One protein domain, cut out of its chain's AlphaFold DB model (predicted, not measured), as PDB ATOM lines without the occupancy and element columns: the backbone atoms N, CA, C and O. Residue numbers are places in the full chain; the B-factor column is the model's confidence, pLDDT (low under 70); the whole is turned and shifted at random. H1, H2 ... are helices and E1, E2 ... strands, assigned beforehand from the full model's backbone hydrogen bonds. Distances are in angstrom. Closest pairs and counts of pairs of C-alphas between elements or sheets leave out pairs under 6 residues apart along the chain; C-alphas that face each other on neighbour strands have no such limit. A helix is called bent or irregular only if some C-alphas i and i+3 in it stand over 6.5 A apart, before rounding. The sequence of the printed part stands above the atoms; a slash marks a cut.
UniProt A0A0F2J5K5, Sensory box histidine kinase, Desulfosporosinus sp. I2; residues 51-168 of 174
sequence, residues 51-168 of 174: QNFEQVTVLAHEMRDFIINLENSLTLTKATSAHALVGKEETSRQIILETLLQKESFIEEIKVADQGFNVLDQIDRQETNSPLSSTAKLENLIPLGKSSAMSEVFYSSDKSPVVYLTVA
ATOM      1  N   GLN A  51     131.476 172.079 304.197       90.75
ATOM      2  CA  GLN A  51     130.904 172.354 302.881       90.75
ATOM      3  C   GLN A  51     131.640 173.485 302.148       90.75
ATOM      4  O   GLN A  51     131.962 173.355 300.967       90.75
ATOM      5  N   ASN A  52     131.927 174.596 302.831       93.06
ATOM      6  CA  ASN A  52     132.666 175.705 302.227       93.06
ATOM      7  C   ASN A  52     134.089 175.280 301.848       93.06
ATOM      8  O   ASN A  52     134.592 175.673 300.797       93.06
ATOM      9  N   PHE A  53     134.740 174.477 302.690       94.50
ATOM     10  CA  PHE A  53     136.079 173.975 302.419       94.50
ATOM     11  C   PHE A  53     136.098 173.037 301.208       94.50
ATOM     12  O   PHE A  53     136.959 173.191 300.343       94.50
ATOM     13  N   GLU A  54     135.139 172.115 301.103       94.75
ATOM     14  CA  GLU A  54     134.996 171.241 299.936       94.75
ATOM     15  C   GLU A  54     134.773 172.052 298.656       94.75
ATOM     16  O   GLU A  54     135.478 171.842 297.671       94.75
ATOM     17  N   GLN A  55     133.869 173.035 298.682       93.88
ATOM     18  CA  GLN A  55     133.595 173.892 297.522       93.88
ATOM     19  C   GLN A  55     134.826 174.684 297.077       93.88
ATOM     20  O   GLN A  55     135.155 174.703 295.892       93.88
ATOM     21  N   VAL A  56     135.532 175.312 298.019       95.12
ATOM     22  CA  VAL A  56     136.766 176.052 297.719       95.12
ATOM     23  C   VAL A  56     137.848 175.112 297.189       95.12
ATOM     24  O   VAL A  56     138.590 175.485 296.284       95.12
ATOM     25  N   THR A  57     137.926 173.887 297.709       95.38
ATOM     26  CA  THR A  57     138.894 172.881 297.256       95.38
ATOM     27  C   THR A  57     138.608 172.436 295.824       95.38
ATOM     28  O   THR A  57     139.532 172.393 295.012       95.38
ATOM     29  N   VAL A  58     137.344 172.161 295.485       96.19
ATOM     30  CA  VAL A  58     136.934 171.834 294.110       96.19
ATOM     31  C   VAL A  58     137.283 172.982 293.165       96.19
ATOM     32  O   VAL A  58     137.962 172.756 292.168       96.19
ATOM     33  N   LEU A  59     136.927 174.219 293.522       95.81
ATOM     34  CA  LEU A  59     137.246 175.393 292.707       95.81
ATOM     35  C   LEU A  59     138.762 175.574 292.523       95.81
ATOM     36  O   LEU A  59     139.227 175.863 291.423       95.81
ATOM     37  N   ALA A  60     139.556 175.376 293.577       94.44
ATOM     38  CA  ALA A  60     141.012 175.461 293.494       94.44
ATOM     39  C   ALA A  60     141.605 174.389 292.564       94.44
ATOM     40  O   ALA A  60     142.559 174.670 291.834       94.44
ATOM     41  N   HIS A  61     141.040 173.178 292.564       96.25
ATOM     42  CA  HIS A  61     141.416 172.128 291.619       96.25
ATOM     43  C   HIS A  61     141.050 172.500 290.183       96.25
ATOM     44  O   HIS A  61     141.913 172.419 289.315       96.25
ATOM     45  N   GLU A  62     139.837 172.995 289.943       95.25
ATOM     46  CA  GLU A  62     139.412 173.449 288.614       95.25
ATOM     47  C   GLU A  62     140.306 174.579 288.080       95.25
ATOM     48  O   GLU A  62     140.748 174.530 286.932       95.25
ATOM     49  N   MET A  63     140.653 175.563 288.919       92.56
ATOM     50  CA  MET A  63     141.580 176.641 288.547       92.56
ATOM     51  C   MET A  63     142.980 176.109 288.225       92.56
ATOM     52  O   MET A  63     143.618 176.564 287.275       92.56
ATOM     53  N   ARG A  64     143.472 175.140 289.003       92.50
ATOM     54  CA  ARG A  64     144.767 174.504 288.754       92.50
ATOM     55  C   ARG A  64     144.765 173.745 287.431       92.50
ATOM     56  O   ARG A  64     145.697 173.908 286.647       92.50
ATOM     57  N   ASP A  65     143.739 172.940 287.186       94.44
ATOM     58  CA  ASP A  65     143.610 172.152 285.963       94.44
ATOM     59  C   ASP A  65     143.473 173.064 284.742       94.44
ATOM     60  O   ASP A  65     144.109 172.825 283.716       94.44
ATOM     61  N   PHE A  66     142.734 174.169 284.872       92.56
ATOM     62  CA  PHE A  66     142.659 175.216 283.858       92.56
ATOM     63  C   PHE A  66     144.045 175.784 283.509       92.56
ATOM     64  O   PHE A  66     144.418 175.801 282.333       92.56
ATOM     65  N   ILE A  67     144.841 176.183 284.509       91.69
ATOM     66  CA  ILE A  67     146.195 176.720 284.287       91.69
ATOM     67  C   ILE A  67     147.105 175.671 283.635       91.69
ATOM     68  O   ILE A  67     147.823 175.991 282.689       91.69
ATOM     69  N   ILE A  68     147.056 174.415 284.092       92.44
ATOM     70  CA  ILE A  68     147.850 173.316 283.518       92.44
ATOM     71  C   ILE A  68     147.475 173.083 282.050       92.44
ATOM     72  O   ILE A  68     148.353 172.912 281.205       92.44
ATOM     73  N   ASN A  69     146.184 173.086 281.725       92.81
ATOM     74  CA  ASN A  69     145.717 172.902 280.352       92.81
ATOM     75  C   ASN A  69     146.177 174.045 279.443       92.81
ATOM     76  O   ASN A  69     146.646 173.789 278.330       92.81
ATOM     77  N   LEU A  70     146.121 175.282 279.937       91.81
ATOM     78  CA  LEU A  70     146.628 176.448 279.223       91.81
ATOM     79  C   LEU A  70     148.142 176.340 278.984       91.81
ATOM     80  O   LEU A  70     148.607 176.491 277.854       91.81
ATOM     81  N   GLU A  71     148.915 175.994 280.017       91.69
ATOM     82  CA  GLU A  71     150.364 175.790 279.918       91.69
ATOM     83  C   GLU A  71     150.724 174.677 278.925       91.69
ATOM     84  O   GLU A  71     151.668 174.820 278.140       91.69
ATOM     85  N   ASN A  72     149.958 173.584 278.917       92.06
ATOM     86  CA  ASN A  72     150.113 172.489 277.965       92.06
ATOM     87  C   ASN A  72     149.821 172.945 276.533       92.06
ATOM     88  O   ASN A  72     150.556 172.569 275.621       92.06
ATOM     89  N   SER A  73     148.797 173.776 276.319       91.12
ATOM     90  CA  SER A  73     148.468 174.327 274.998       91.12
ATOM     91  C   SER A  73     149.582 175.244 274.480       91.12
ATOM     92  O   SER A  73     150.040 175.093 273.343       91.12
ATOM     93  N   LEU A  74     150.114 176.121 275.341       90.62
ATOM     94  CA  LEU A  74     151.282 176.954 275.033       90.62
ATOM     95  C   LEU A  74     152.531 176.104 274.769       90.62
ATOM     96  O   LEU A  74     153.283 176.360 273.831       90.62
ATOM     97  N   THR A  75     152.740 175.052 275.560       90.06
ATOM     98  CA  THR A  75     153.867 174.123 275.408       90.06
ATOM     99  C   THR A  75     153.773 173.292 274.136       90.06
ATOM    100  O   THR A  75     154.792 173.058 273.492       90.06
ATOM    101  N   LEU A  76     152.580 172.881 273.725       90.38
ATOM    102  CA  LEU A  76     152.390 172.210 272.448       90.38
ATOM    103  C   LEU A  76     152.681 173.177 271.297       90.38
ATOM    104  O   LEU A  76     153.459 172.842 270.410       90.38
ATOM    105  N   THR A  77     152.138 174.395 271.369       89.44
ATOM    106  CA  THR A  77     152.336 175.435 270.349       89.44
ATOM    107  C   THR A  77     153.814 175.787 270.194       89.44
ATOM    108  O   THR A  77     154.316 175.869 269.075       89.44
ATOM    109  N   LYS A  78     154.560 175.909 271.302       88.06
ATOM    110  CA  LYS A  78     156.010 176.136 271.230       88.06
ATOM    111  C   LYS A  78     156.730 174.976 270.546       88.06
ATOM    112  O   LYS A  78     157.625 175.217 269.751       88.06
ATOM    113  N   ALA A  79     156.343 173.730 270.823       87.25
ATOM    114  CA  ALA A  79     157.012 172.555 270.276       87.25
ATOM    115  C   ALA A  79     156.730 172.380 268.777       87.25
ATOM    116  O   ALA A  79     157.623 171.992 268.029       87.25
ATOM    117  N   THR A  80     155.512 172.686 268.329       87.44
ATOM    118  CA  THR A  80     155.112 172.539 266.922       87.44
ATOM    119  C   THR A  80     155.522 173.720 266.055       87.44
ATOM    120  O   THR A  80     155.689 173.559 264.848       87.44
ATOM    121  N   SER A  81     155.671 174.902 266.654       89.06
ATOM    122  CA  SER A  81     155.742 176.158 265.910       89.06
ATOM    123  C   SER A  81     156.937 177.042 266.280       89.06
ATOM    124  O   SER A  81     156.983 178.192 265.849       89.06
ATOM    125  N   ALA A  82     157.934 176.527 267.015       86.12
ATOM    126  CA  ALA A  82     159.130 177.275 267.435       86.12
ATOM    127  C   ALA A  82     159.802 178.059 266.294       86.12
ATOM    128  O   ALA A  82     160.074 179.247 266.446       86.12
ATOM    129  N   HIS A  83     160.016 177.423 265.134       85.75
ATOM    130  CA  HIS A  83     160.636 178.069 263.970       85.75
ATOM    131  C   HIS A  83     159.853 179.289 263.476       85.75
ATOM    132  O   HIS A  83     160.452 180.295 263.112       85.75
ATOM    133  N   ALA A  84     158.524 179.206 263.462       86.88
ATOM    134  CA  ALA A  84     157.673 180.298 263.009       86.88
ATOM    135  C   ALA A  84     157.514 181.383 264.088       86.88
ATOM    136  O   ALA A  84     157.460 182.561 263.759       86.88
ATOM    137  N   LEU A  85     157.524 181.008 265.372       85.88
ATOM    138  CA  LEU A  85     157.454 181.948 266.498       85.88
ATOM    139  C   LEU A  85     158.735 182.782 266.655       85.88
ATOM    140  O   LEU A  85     158.657 183.969 266.954       85.88
ATOM    141  N   VAL A  86     159.912 182.185 266.455       84.44
ATOM    142  CA  VAL A  86     161.216 182.875 266.587       84.44
ATOM    143  C   VAL A  86     161.728 183.393 265.235       84.44
ATOM    144  O   VAL A  86     162.609 184.248 265.170       84.44
ATOM    145  N   GLY A  87     161.147 182.916 264.136       82.31
ATOM    146  CA  GLY A  87     161.541 183.263 262.779       82.31
ATOM    147  C   GLY A  87     161.343 184.735 262.409       82.31
ATOM    148  O   GLY A  87     160.731 185.541 263.117       82.31
ATOM    149  N   LYS A  88     161.875 185.083 261.231       81.38
ATOM    150  CA  LYS A  88     161.770 186.428 260.639       81.38
ATOM    151  C   LYS A  88     160.435 186.681 259.933       81.38
ATOM    152  O   LYS A  88     160.166 187.815 259.558       81.38
ATOM    153  N   GLU A  89     159.634 185.640 259.713       85.56
ATOM    154  CA  GLU A  89     158.368 185.734 258.990       85.56
ATOM    155  C   GLU A  89     157.224 186.105 259.944       85.56
ATOM    156  O   GLU A  89     156.690 185.263 260.665       85.56
ATOM    157  N   GLU A  90     156.864 187.388 259.944       85.88
ATOM    158  CA  GLU A  90     155.798 187.963 260.773       85.88
ATOM    159  C   GLU A  90     154.431 187.328 260.493       85.88
ATOM    160  O   GLU A  90     153.736 186.933 261.420       85.88
ATOM    161  N   THR A  91     154.086 187.103 259.223       87.56
ATOM    162  CA  THR A  91     152.795 186.511 258.829       87.56
ATOM    163  C   THR A  91     152.583 185.116 259.412       87.56
ATOM    164  O   THR A  91     151.503 184.806 259.909       87.56
ATOM    165  N   SER A  92     153.615 184.270 259.387       88.31
ATOM    166  CA  SER A  92     153.558 182.922 259.962       88.31
ATOM    167  C   SER A  92     153.370 182.973 261.477       88.31
ATOM    168  O   SER A  92     152.552 182.226 262.019       88.31
ATOM    169  N   ARG A  93     154.081 183.879 262.160       89.75
ATOM    170  CA  ARG A  93     153.922 184.111 263.599       89.75
ATOM    171  C   ARG A  93     152.507 184.580 263.926       89.75
ATOM    172  O   ARG A  93     151.859 183.944 264.753       89.75
ATOM    173  N   GLN A  94     152.002 185.592 263.229       89.31
ATOM    174  CA  GLN A  94     150.674 186.152 263.457       89.31
ATOM    175  C   GLN A  94     149.570 185.091 263.325       89.31
ATOM    176  O   GLN A  94     148.750 184.954 264.228       89.31
ATOM    177  N   ILE A  95     149.603 184.255 262.279       90.38
ATOM    178  CA  ILE A  95     148.619 183.173 262.073       90.38
ATOM    179  C   ILE A  95     148.606 182.185 263.249       90.38
ATOM    180  O   ILE A  95     147.539 181.736 263.679       90.38
ATOM    181  N   ILE A  96     149.776 181.826 263.786       91.56
ATOM    182  CA  ILE A  96     149.874 180.913 264.934       91.56
ATOM    183  C   ILE A  96     149.278 181.556 266.184       91.56
ATOM    184  O   ILE A  96     148.521 180.898 266.901       91.56
ATOM    185  N   LEU A  97     149.609 182.822 266.441       90.88
ATOM    186  CA  LEU A  97     149.092 183.558 267.593       90.88
ATOM    187  C   LEU A  97     147.572 183.734 267.499       90.88
ATOM    188  O   LEU A  97     146.879 183.475 268.478       90.88
ATOM    189  N   GLU A  98     147.039 184.061 266.321       90.50
ATOM    190  CA  GLU A  98     145.597 184.144 266.068       90.50
ATOM    191  C   GLU A  98     144.910 182.798 266.289       90.50
ATOM    192  O   GLU A  98     143.890 182.723 266.969       90.50
ATOM    193  N   THR A  99     145.491 181.715 265.766       90.31
ATOM    194  CA  THR A  99     144.942 180.363 265.938       90.31
ATOM    195  C   THR A  99     144.898 179.974 267.416       90.31
ATOM    196  O   THR A  99     143.904 179.419 267.888       90.31
ATOM    197  N   LEU A 100     145.960 180.277 268.166       90.62
ATOM    198  CA  LEU A 100     146.030 180.005 269.598       90.62
ATOM    199  C   LEU A 100     145.020 180.856 270.381       90.62
ATOM    200  O   LEU A 100     144.318 180.329 271.241       90.62
ATOM    201  N   LEU A 101     144.893 182.138 270.038       91.25
ATOM    202  CA  LEU A 101     143.923 183.044 270.643       91.25
ATOM    203  C   LEU A 101     142.481 182.614 270.346       91.25
ATOM    204  O   LEU A 101     141.619 182.742 271.206       91.25
ATOM    205  N   GLN A 102     142.193 182.087 269.156       90.25
ATOM    206  CA  GLN A 102     140.867 181.556 268.818       90.25
ATOM    207  C   GLN A 102     140.563 180.249 269.554       90.25
ATOM    208  O   GLN A 102     139.432 180.039 269.992       90.25
ATOM    209  N   LYS A 103     141.562 179.372 269.697       90.19
ATOM    210  CA  LYS A 103     141.423 178.091 270.395       90.19
ATOM    211  C   LYS A 103     141.184 178.282 271.893       90.19
ATOM    212  O   LYS A 103     140.341 177.599 272.467       90.19
ATOM    213  N   GLU A 104     141.916 179.200 272.518       89.69
ATOM    214  CA  GLU A 104     141.854 179.438 273.958       89.69
ATOM    215  C   GLU A 104     140.980 180.666 274.259       89.69
ATOM    216  O   GLU A 104     141.446 181.802 274.376       89.69
ATOM    217  N   SER A 105     139.671 180.439 274.424       85.94
ATOM    218  CA  SER A 105     138.649 181.485 274.616       85.94
ATOM    219  C   SER A 105     138.819 182.351 275.874       85.94
ATOM    220  O   SER A 105     138.045 183.277 276.078       85.94
ATOM    221  N   PHE A 106     139.805 182.088 276.721       86.00
ATOM    222  CA  PHE A 106     140.045 182.823 277.968       86.00
ATOM    223  C   PHE A 106     141.273 183.727 277.901       86.00
ATOM    224  O   PHE A 106     141.482 184.534 278.799       86.00
ATOM    225  N   ILE A 107     142.084 183.593 276.851       89.44
ATOM    226  CA  ILE A 107     143.217 184.480 276.633       89.44
ATOM    227  C   ILE A 107     142.701 185.780 276.020       89.44
ATOM    228  O   ILE A 107     141.974 185.758 275.023       89.44
ATOM    229  N   GLU A 108     143.084 186.901 276.617       88.44
ATOM    230  CA  GLU A 108     142.815 188.233 276.075       88.44
ATOM    231  C   GLU A 108     143.915 188.656 275.099       88.44
ATOM    232  O   GLU A 108     143.621 189.139 274.012       88.44
ATOM    233  N   GLU A 109     145.176 188.391 275.448       89.06
ATOM    234  CA  GLU A 109     146.347 188.856 274.713       89.06
ATOM    235  C   GLU A 109     147.446 187.783 274.676       89.06
ATOM    236  O   GLU A 109     147.722 187.121 275.681       89.06
ATOM    237  N   ILE A 110     148.113 187.636 273.527       90.00
ATOM    238  CA  ILE A 110     149.304 186.792 273.362       90.00
ATOM    239  C   ILE A 110     150.450 187.635 272.817       90.00
ATOM    240  O   ILE A 110     150.304 188.334 271.816       90.00
ATOM    241  N   LYS A 111     151.614 187.523 273.462       89.69
ATOM    242  CA  LYS A 111     152.853 188.215 273.097       89.69
ATOM    243  C   LYS A 111     153.976 187.213 272.870       89.69
ATOM    244  O   LYS A 111     154.117 186.249 273.624       89.69
ATOM    245  N   VAL A 112     154.815 187.484 271.878       89.31
ATOM    246  CA  VAL A 112     156.091 186.791 271.670       89.31
ATOM    247  C   VAL A 112     157.203 187.799 271.889       89.31
ATOM    248  O   VAL A 112     157.164 188.883 271.318       89.31
ATOM    249  N   ALA A 113     158.194 187.455 272.707       87.38
ATOM    250  CA  ALA A 113     159.330 188.322 272.995       87.38
ATOM    251  C   ALA A 113     160.660 187.597 272.769       87.38
ATOM    252  O   ALA A 113     160.736 186.370 272.871       87.38
ATOM    253  N   ASP A 114     161.702 188.365 272.461       85.88
ATOM    254  CA  ASP A 114     163.070 187.860 272.353       85.88
ATOM    255  C   ASP A 114     163.712 187.615 273.738       85.88
ATOM    256  O   ASP A 114     163.126 187.877 274.792       85.88
ATOM    257  N   GLN A 115     164.958 187.130 273.750       81.38
ATOM    258  CA  GLN A 115     165.733 186.932 274.986       81.38
ATOM    259  C   GLN A 115     166.005 188.237 275.759       81.38
ATOM    260  O   GLN A 115     166.286 188.198 276.956       81.38
ATOM    261  N   GLY A 116     165.945 189.387 275.082       77.81
ATOM    262  CA  GLY A 116     166.057 190.723 275.665       77.81
ATOM    263  C   GLY A 116     164.726 191.280 276.178       77.81
ATOM    264  O   GLY A 116     164.697 192.425 276.635       77.81
ATOM    265  N   PHE A 117     163.655 190.477 276.133       79.38
ATOM    266  CA  PHE A 117     162.284 190.839 276.485       79.38
ATOM    267  C   PHE A 117     161.684 191.942 275.607       79.38
ATOM    268  O   PHE A 117     160.740 192.615 276.022       79.38
ATOM    269  N   ASN A 118     162.208 192.130 274.396       84.75
ATOM    270  CA  ASN A 118     161.591 192.991 273.398       84.75
ATOM    271  C   ASN A 118     160.472 192.209 272.717       84.75
ATOM    272  O   ASN A 118     160.696 191.094 272.239       84.75
ATOM    273  N   VAL A 119     159.271 192.783 272.681       86.06
ATOM    274  CA  VAL A 119     158.126 192.157 272.015       86.06
ATOM    275  C   VAL A 119     158.386 192.120 270.506       86.06
ATOM    276  O   VAL A 119     158.599 193.154 269.877       86.06
ATOM    277  N   LEU A 120     158.402 190.910 269.951       86.00
ATOM    278  CA  LEU A 120     158.522 190.633 268.522       86.00
ATOM    279  C   LEU A 120     157.171 190.754 267.820       86.00
ATOM    280  O   LEU A 120     157.124 191.222 266.689       86.00
ATOM    281  N   ASP A 121     156.104 190.295 268.476       86.94
ATOM    282  CA  ASP A 121     154.749 190.291 267.930       86.94
ATOM    283  C   ASP A 121     153.708 190.182 269.051       86.94
ATOM    284  O   ASP A 121     153.999 189.649 270.133       86.94
ATOM    285  N   GLN A 122     152.504 190.689 268.802       87.38
ATOM    286  CA  GLN A 122     151.422 190.779 269.778       87.38
ATOM    287  C   GLN A 122     150.058 190.732 269.092       87.38
ATOM    288  O   GLN A 122     149.812 191.467 268.140       87.38
ATOM    289  N   ILE A 123     149.141 189.941 269.654       86.69
ATOM    290  CA  ILE A 123     147.731 189.917 269.252       86.69
ATOM    291  C   ILE A 123     146.852 190.057 270.491       86.69
ATOM    292  O   ILE A 123     147.066 189.372 271.490       86.69
ATOM    293  N   ASP A 124     145.855 190.932 270.400       87.56
ATOM    294  CA  ASP A 124     144.810 191.156 271.400       87.56
ATOM    295  C   ASP A 124     143.449 190.808 270.782       87.56
ATOM    296  O   ASP A 124     143.176 191.127 269.623       87.56
ATOM    297  N   ARG A 125     142.583 190.150 271.550       83.38
ATOM    298  CA  ARG A 125     141.229 189.797 271.127       83.38
ATOM    299  C   ARG A 125     140.321 191.014 270.958       83.38
ATOM    300  O   ARG A 125     139.393 190.951 270.157       83.38
ATOM    301  N   GLN A 126     140.525 192.087 271.720       73.12
ATOM    302  CA  GLN A 126     139.601 193.227 271.717       73.12
ATOM    303  C   GLN A 126     139.852 194.236 270.584       73.12
ATOM    304  O   GLN A 126     139.166 195.254 270.545       73.12
ATOM    305  N   GLU A 127     140.795 193.977 269.663       56.72
ATOM    306  CA  GLU A 127     141.145 194.873 268.541       56.72
ATOM    307  C   GLU A 127     141.261 196.353 268.959       56.72
ATOM    308  O   GLU A 127     140.948 197.280 268.201       56.72
ATOM    309  N   THR A 128     141.741 196.622 270.178       50.00
ATOM    310  CA  THR A 128     142.177 197.976 270.495       50.00
ATOM    311  C   THR A 128     143.469 198.148 269.721       50.00
ATOM    312  O   THR A 128     144.498 197.629 270.134       50.00
ATOM    313  N   ASN A 129     143.389 198.793 268.554       43.16
ATOM    314  CA  ASN A 129     144.515 199.184 267.707       43.16
ATOM    315  C   ASN A 129     145.527 200.009 268.518       43.16
ATOM    316  O   ASN A 129     145.587 201.233 268.406       43.16
ATOM    317  N   SER A 130     146.302 199.360 269.375       43.25
ATOM    318  CA  SER A 130     147.468 199.943 269.995       43.25
ATOM    319  C   SER A 130     148.596 199.629 269.026       43.25
ATOM    320  O   SER A 130     148.929 198.454 268.856       43.25
ATOM    321  N   PRO A 131     149.120 200.626 268.293       43.72
ATOM    322  CA  PRO A 131     150.234 200.375 267.396       43.72
ATOM    323  C   PRO A 131     151.339 199.711 268.213       43.72
ATOM    324  O   PRO A 131     151.626 200.180 269.318       43.72
ATOM    325  N   LEU A 132     151.934 198.633 267.683       50.25
ATOM    326  CA  LEU A 132     153.178 198.072 268.203       50.25
ATOM    327  C   LEU A 132     154.145 199.244 268.403       50.25
ATOM    328  O   LEU A 132     154.767 199.735 267.459       50.25
ATOM    329  N   SER A 133     154.264 199.733 269.633       43.31
ATOM    330  CA  SER A 133     155.391 200.572 269.969       43.31
ATOM    331  C   SER A 133     156.543 199.591 270.003       43.31
ATOM    332  O   SER A 133     156.605 198.746 270.894       43.31
ATOM    333  N   SER A 134     157.440 199.673 269.023       44.28
ATOM    334  CA  SER A 134     158.622 198.813 268.854       44.28
ATOM    335  C   SER A 134     159.640 198.916 270.014       44.28
ATOM    336  O   SER A 134     160.828 198.657 269.844       44.28
ATOM    337  N   THR A 135     159.190 199.381 271.181       49.94
ATOM    338  CA  THR A 135     159.895 199.572 272.451       49.94
ATOM    339  C   THR A 135     159.129 198.993 273.647       49.94
ATOM    340  O   THR A 135     159.597 199.131 274.778       49.94
ATOM    341  N   ALA A 136     157.981 198.333 273.441       62.53
ATOM    342  CA  ALA A 136     157.274 197.638 274.510       62.53
ATOM    343  C   ALA A 136     158.129 196.463 275.013       62.53
ATOM    344  O   ALA A 136     158.440 195.528 274.271       62.53
ATOM    345  N   LYS A 137     158.549 196.538 276.278       68.12
ATOM    346  CA  LYS A 137     159.210 195.433 276.972       68.12
ATOM    347  C   LYS A 137     158.166 194.560 277.642       68.12
ATOM    348  O   LYS A 137     157.175 195.074 278.153       68.12
ATOM    349  N   LEU A 138     158.416 193.255 277.675       71.38
ATOM    350  CA  LEU A 138     157.595 192.336 278.449       71.38
ATOM    351  C   LEU A 138     157.666 192.730 279.932       71.38
ATOM    352  O   LEU A 138     158.735 192.697 280.550       71.38
ATOM    353  N   GLU A 139     156.529 193.120 280.494       63.53
ATOM    354  CA  GLU A 139     156.386 193.323 281.930       63.53
ATOM    355  C   GLU A 139     156.274 191.943 282.600       63.53
ATOM    356  O   GLU A 139     155.560 191.071 282.111       63.53
ATOM    357  N   ASN A 140     156.999 191.739 283.706       63.31
ATOM    358  CA  ASN A 140     157.114 190.474 284.453       63.31
ATOM    359  C   ASN A 140     157.921 189.366 283.747       63.31
ATOM    360  O   ASN A 140     157.424 188.553 282.972       63.31
ATOM    361  N   LEU A 141     159.214 189.329 284.077       65.69
ATOM    362  CA  LEU A 141     160.213 188.439 283.487       65.69
ATOM    363  C   LEU A 141     160.067 187.001 284.010       65.69
ATOM    364  O   LEU A 141     159.952 186.783 285.218       65.69
ATOM    365  N   ILE A 142     160.187 186.009 283.121       67.50
ATOM    366  CA  ILE A 142     160.414 184.622 283.549       67.50
ATOM    367  C   ILE A 142     161.774 184.562 284.265       67.50
ATOM    368  O   ILE A 142     162.778 185.009 283.699       67.50
ATOM    369  N   PRO A 143     161.861 183.974 285.474       65.25
ATOM    370  CA  PRO A 143     163.143 183.679 286.095       65.25
ATOM    371  C   PRO A 143     163.987 182.795 285.171       65.25
ATOM    372  O   PRO A 143     163.548 181.716 284.764       65.25
ATOM    373  N   LEU A 144     165.200 183.250 284.854       61.75
ATOM    374  CA  LEU A 144     166.118 182.564 283.945       61.75
ATOM    375  C   LEU A 144     166.277 181.083 284.351       61.75
ATOM    376  O   LEU A 144     166.605 180.785 285.498       61.75
ATOM    377  N   GLY A 145     166.028 180.157 283.417       64.31
ATOM    378  CA  GLY A 145     166.150 178.708 283.639       64.31
ATOM    379  C   GLY A 145     164.849 177.953 283.942       64.31
ATOM    380  O   GLY A 145     164.892 176.733 284.091       64.31
ATOM    381  N   LYS A 146     163.691 178.626 284.002       77.31
ATOM    382  CA  LYS A 146     162.379 177.956 284.061       77.31
ATOM    383  C   LYS A 146     161.761 177.804 282.669       77.31
ATOM    384  O   LYS A 146     161.817 178.719 281.855       77.31
ATOM    385  N   SER A 147     161.133 176.653 282.413       80.25
ATOM    386  CA  SER A 147     160.407 176.375 281.164       80.25
ATOM    387  C   SER A 147     159.085 177.134 281.054       80.25
ATOM    388  O   SER A 147     158.607 177.367 279.945       80.25
ATOM    389  N   SER A 148     158.503 177.493 282.195       85.94
ATOM    390  CA  SER A 148     157.243 178.213 282.329       85.94
ATOM    391  C   SER A 148     157.209 178.986 283.648       85.94
ATOM    392  O   SER A 148     157.867 178.615 284.629       85.94
ATOM    393  N   ALA A 149     156.470 180.091 283.673       87.25
ATOM    394  CA  ALA A 149     156.211 180.858 284.882       87.25
ATOM    395  C   ALA A 149     154.872 181.590 284.785       87.25
ATOM    396  O   ALA A 149     154.455 182.002 283.706       87.25
ATOM    397  N   MET A 150     154.236 181.776 285.936       87.50
ATOM    398  CA  MET A 150     153.080 182.648 286.106       87.50
ATOM    399  C   MET A 150     153.536 183.893 286.867       87.50
ATOM    400  O   MET A 150     154.306 183.785 287.825       87.50
ATOM    401  N   SER A 151     153.104 185.061 286.412       86.62
ATOM    402  CA  SER A 151     153.368 186.337 287.086       86.62
ATOM    403  C   SER A 151     152.463 186.531 288.306       86.62
ATOM    404  O   SER A 151     151.468 185.827 288.488       86.62
ATOM    405  N   GLU A 152     152.822 187.488 289.160       86.88
ATOM    406  CA  GLU A 152     151.890 188.010 290.160       86.88
ATOM    407  C   GLU A 152     150.739 188.757 289.472       86.88
ATOM    408  O   GLU A 152     150.850 189.157 288.314       86.88
ATOM    409  N   VAL A 153     149.634 188.962 290.187       88.12
ATOM    410  CA  VAL A 153     148.525 189.777 289.677       88.12
ATOM    411  C   VAL A 153     148.976 191.232 289.595       88.12
ATOM    412  O   VAL A 153     149.365 191.825 290.601       88.12
ATOM    413  N   PHE A 154     148.872 191.822 288.410       85.94
ATOM    414  CA  PHE A 154     149.091 193.248 288.178       85.94
ATOM    415  C   PHE A 154     147.863 193.854 287.499       85.94
ATOM    416  O   PHE A 154     146.908 193.154 287.176       85.94
ATOM    417  N   TYR A 155     147.853 195.171 287.332       83.31
ATOM    418  CA  TYR A 155     146.728 195.875 286.726       83.31
ATOM    419  C   TYR A 155     147.098 196.342 285.326       83.31
ATOM    420  O   TYR A 155     148.129 196.989 285.146       83.31
ATOM    421  N   SER A 156     146.243 196.029 284.356       80.31
ATOM    422  CA  SER A 156     146.352 196.547 282.994       80.31
ATOM    423  C   SER A 156     146.033 198.051 282.948       80.31
ATOM    424  O   SER A 156     145.617 198.666 283.937       80.31
ATOM    425  N   SER A 157     146.244 198.669 281.786       77.94
ATOM    426  CA  SER A 157     145.976 200.091 281.531       77.94
ATOM    427  C   SER A 157     144.519 200.501 281.796       77.94
ATOM    428  O   SER A 157     144.254 201.637 282.197       77.94
ATOM    429  N   ASP A 158     143.584 199.563 281.651       82.19
ATOM    430  CA  ASP A 158     142.155 199.707 281.939       82.19
ATOM    431  C   ASP A 158     141.802 199.484 283.424       82.19
ATOM    432  O   ASP A 158     140.650 199.661 283.821       82.19
ATOM    433  N   LYS A 159     142.800 199.171 284.266       83.69
ATOM    434  CA  LYS A 159     142.684 198.811 285.691       83.69
ATOM    435  C   LYS A 159     142.007 197.465 285.952       83.69
ATOM    436  O   LYS A 159     141.586 197.218 287.085       83.69
ATOM    437  N   SER A 160     141.941 196.585 284.962       85.00
ATOM    438  CA  SER A 160     141.544 195.196 285.179       85.00
ATOM    439  C   SER A 160     142.720 194.397 285.762       85.00
ATOM    440  O   SER A 160     143.869 194.640 285.374       85.00
ATOM    441  N   PRO A 161     142.488 193.477 286.720       88.69
ATOM    442  CA  PRO A 161     143.532 192.594 287.224       88.69
ATOM    443  C   PRO A 161     143.882 191.540 286.168       88.69
ATOM    444  O   PRO A 161     143.005 190.832 285.679       88.69
ATOM    445  N   VAL A 162     145.167 191.415 285.850       87.00
ATOM    446  CA  VAL A 162     145.688 190.524 284.809       87.00
ATOM    447  C   VAL A 162     146.819 189.671 285.372       87.00
ATOM    448  O   VAL A 162     147.543 190.073 286.287       87.00
ATOM    449  N   VAL A 163     146.958 188.470 284.812       89.25
ATOM    450  CA  VAL A 163     148.097 187.588 285.046       89.25
ATOM    451  C   VAL A 163     148.627 187.088 283.713       89.25
ATOM    452  O   VAL A 163     147.870 186.640 282.856       89.25
ATOM    453  N   TYR A 164     149.945 187.103 283.566       88.81
ATOM    454  CA  TYR A 164     150.640 186.446 282.469       88.81
ATOM    455  C   TYR A 164     151.105 185.046 282.850       88.81
ATOM    456  O   TYR A 164     151.727 184.851 283.898       88.81
ATOM    457  N   LEU A 165     150.833 184.099 281.952       89.69
ATOM    458  CA  LEU A 165     151.459 182.787 281.896       89.69
ATOM    459  C   LEU A 165     152.454 182.801 280.736       89.69
ATOM    460  O   LEU A 165     152.078 183.007 279.585       89.69
ATOM    461  N   THR A 166     153.725 182.589 281.038       89.31
ATOM    462  CA  THR A 166     154.801 182.690 280.057       89.31
ATOM    463  C   THR A 166     155.513 181.354 279.933       89.31
ATOM    464  O   THR A 166     155.768 180.679 280.931       89.31
ATOM    465  N   VAL A 167     155.859 180.973 278.706       89.25
ATOM    466  CA  VAL A 167     156.553 179.720 278.401       89.25
ATOM    467  C   VAL A 167     157.784 180.027 277.557       89.25
ATOM    468  O   VAL A 167     157.703 180.755 276.571       89.25
ATOM    469  N   ALA A 168     158.933 179.477 277.948       88.31
ATOM    470  CA  ALA A 168     160.183 179.682 277.230       88.31
ATOM    471  C   ALA A 168     160.181 178.891 275.914       88.31
ATOM    472  O   ALA A 168     159.963 177.675 275.914       88.31
TER     473      ALA A 168
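AT A GLANCE: This is residues 51 to 168 of the 174 residues of the protein "Sensory box histidine kinase" of Desulfosporosinus sp. I2 (UniProt A0A0F2J5K5). A long helix, H1, runs into a compact body, and its residues 51 to 65 stick out of it as a free arm. Beyond a kink in H1, the chain folds back as H2, which packs on the strand hairpin E1 E2, while a second small hairpin, E3 E4, packs on H1 at residues 67 to 78. The 118 printed residues hold two named helices and then four named strands in two antiparallel two-stranded sheets, E1 - E2 and E3 - E4, a mixed class of helices and strands. The whole is compact, with a radius of gyration of the C-alphas of 15.5 A, but elongated, spanning 54 by 33 by 29 A.

IN THESE COORDINATES: H1, residues 51 to 86, begins with C-alpha 51 at (130.904, 172.354, 302.881) and is 48.4 A long. It is irregular: C-alphas 80 and 83 are 8.4 A apart, with a kink of 72 degrees near residue 80. H2, residues 90 to 103, is 19.9 A long. E1 is residues 109 to 113, E2 119 to 124, E3 148 to 150 and E4 165 to 167, with C-alpha 167 at (156.553, 179.720, 278.401).

HOW THE PARTS SIT: H1, with residues 77 to 86 alone, touches H2 in a helical hairpin, at a shallow tilt of 22 degrees, opposite ways; the closest C-alphas are those of Leu 85 and Arg 93, 5.1 A. The closest C-alphas of H2 and E2 are those of Leu 97 and Ile 123, 6.7 A. In the hairpin E1 E2, N 110 and O 123 are 2.9 A apart, within hydrogen-bond range. In the hairpin E3 E4, N 166 and O 149 are 2.8 A apart, also within range. The closest C-alphas of H1 and E4 are those of Leu 74 and Val 167, 6.8 A. Every O i to N i+4 pair is within range in H2, and 30 of 32 in H1.

THE WHOLE: The C-alphas of Gln 51 and Lys 88, the two farthest apart, are 54.2 A apart. The printed part has no cut. The links E2 to E3 and E3 to E4 are long. Residues 127 to 137 and 139 to 145 have pLDDT under 70.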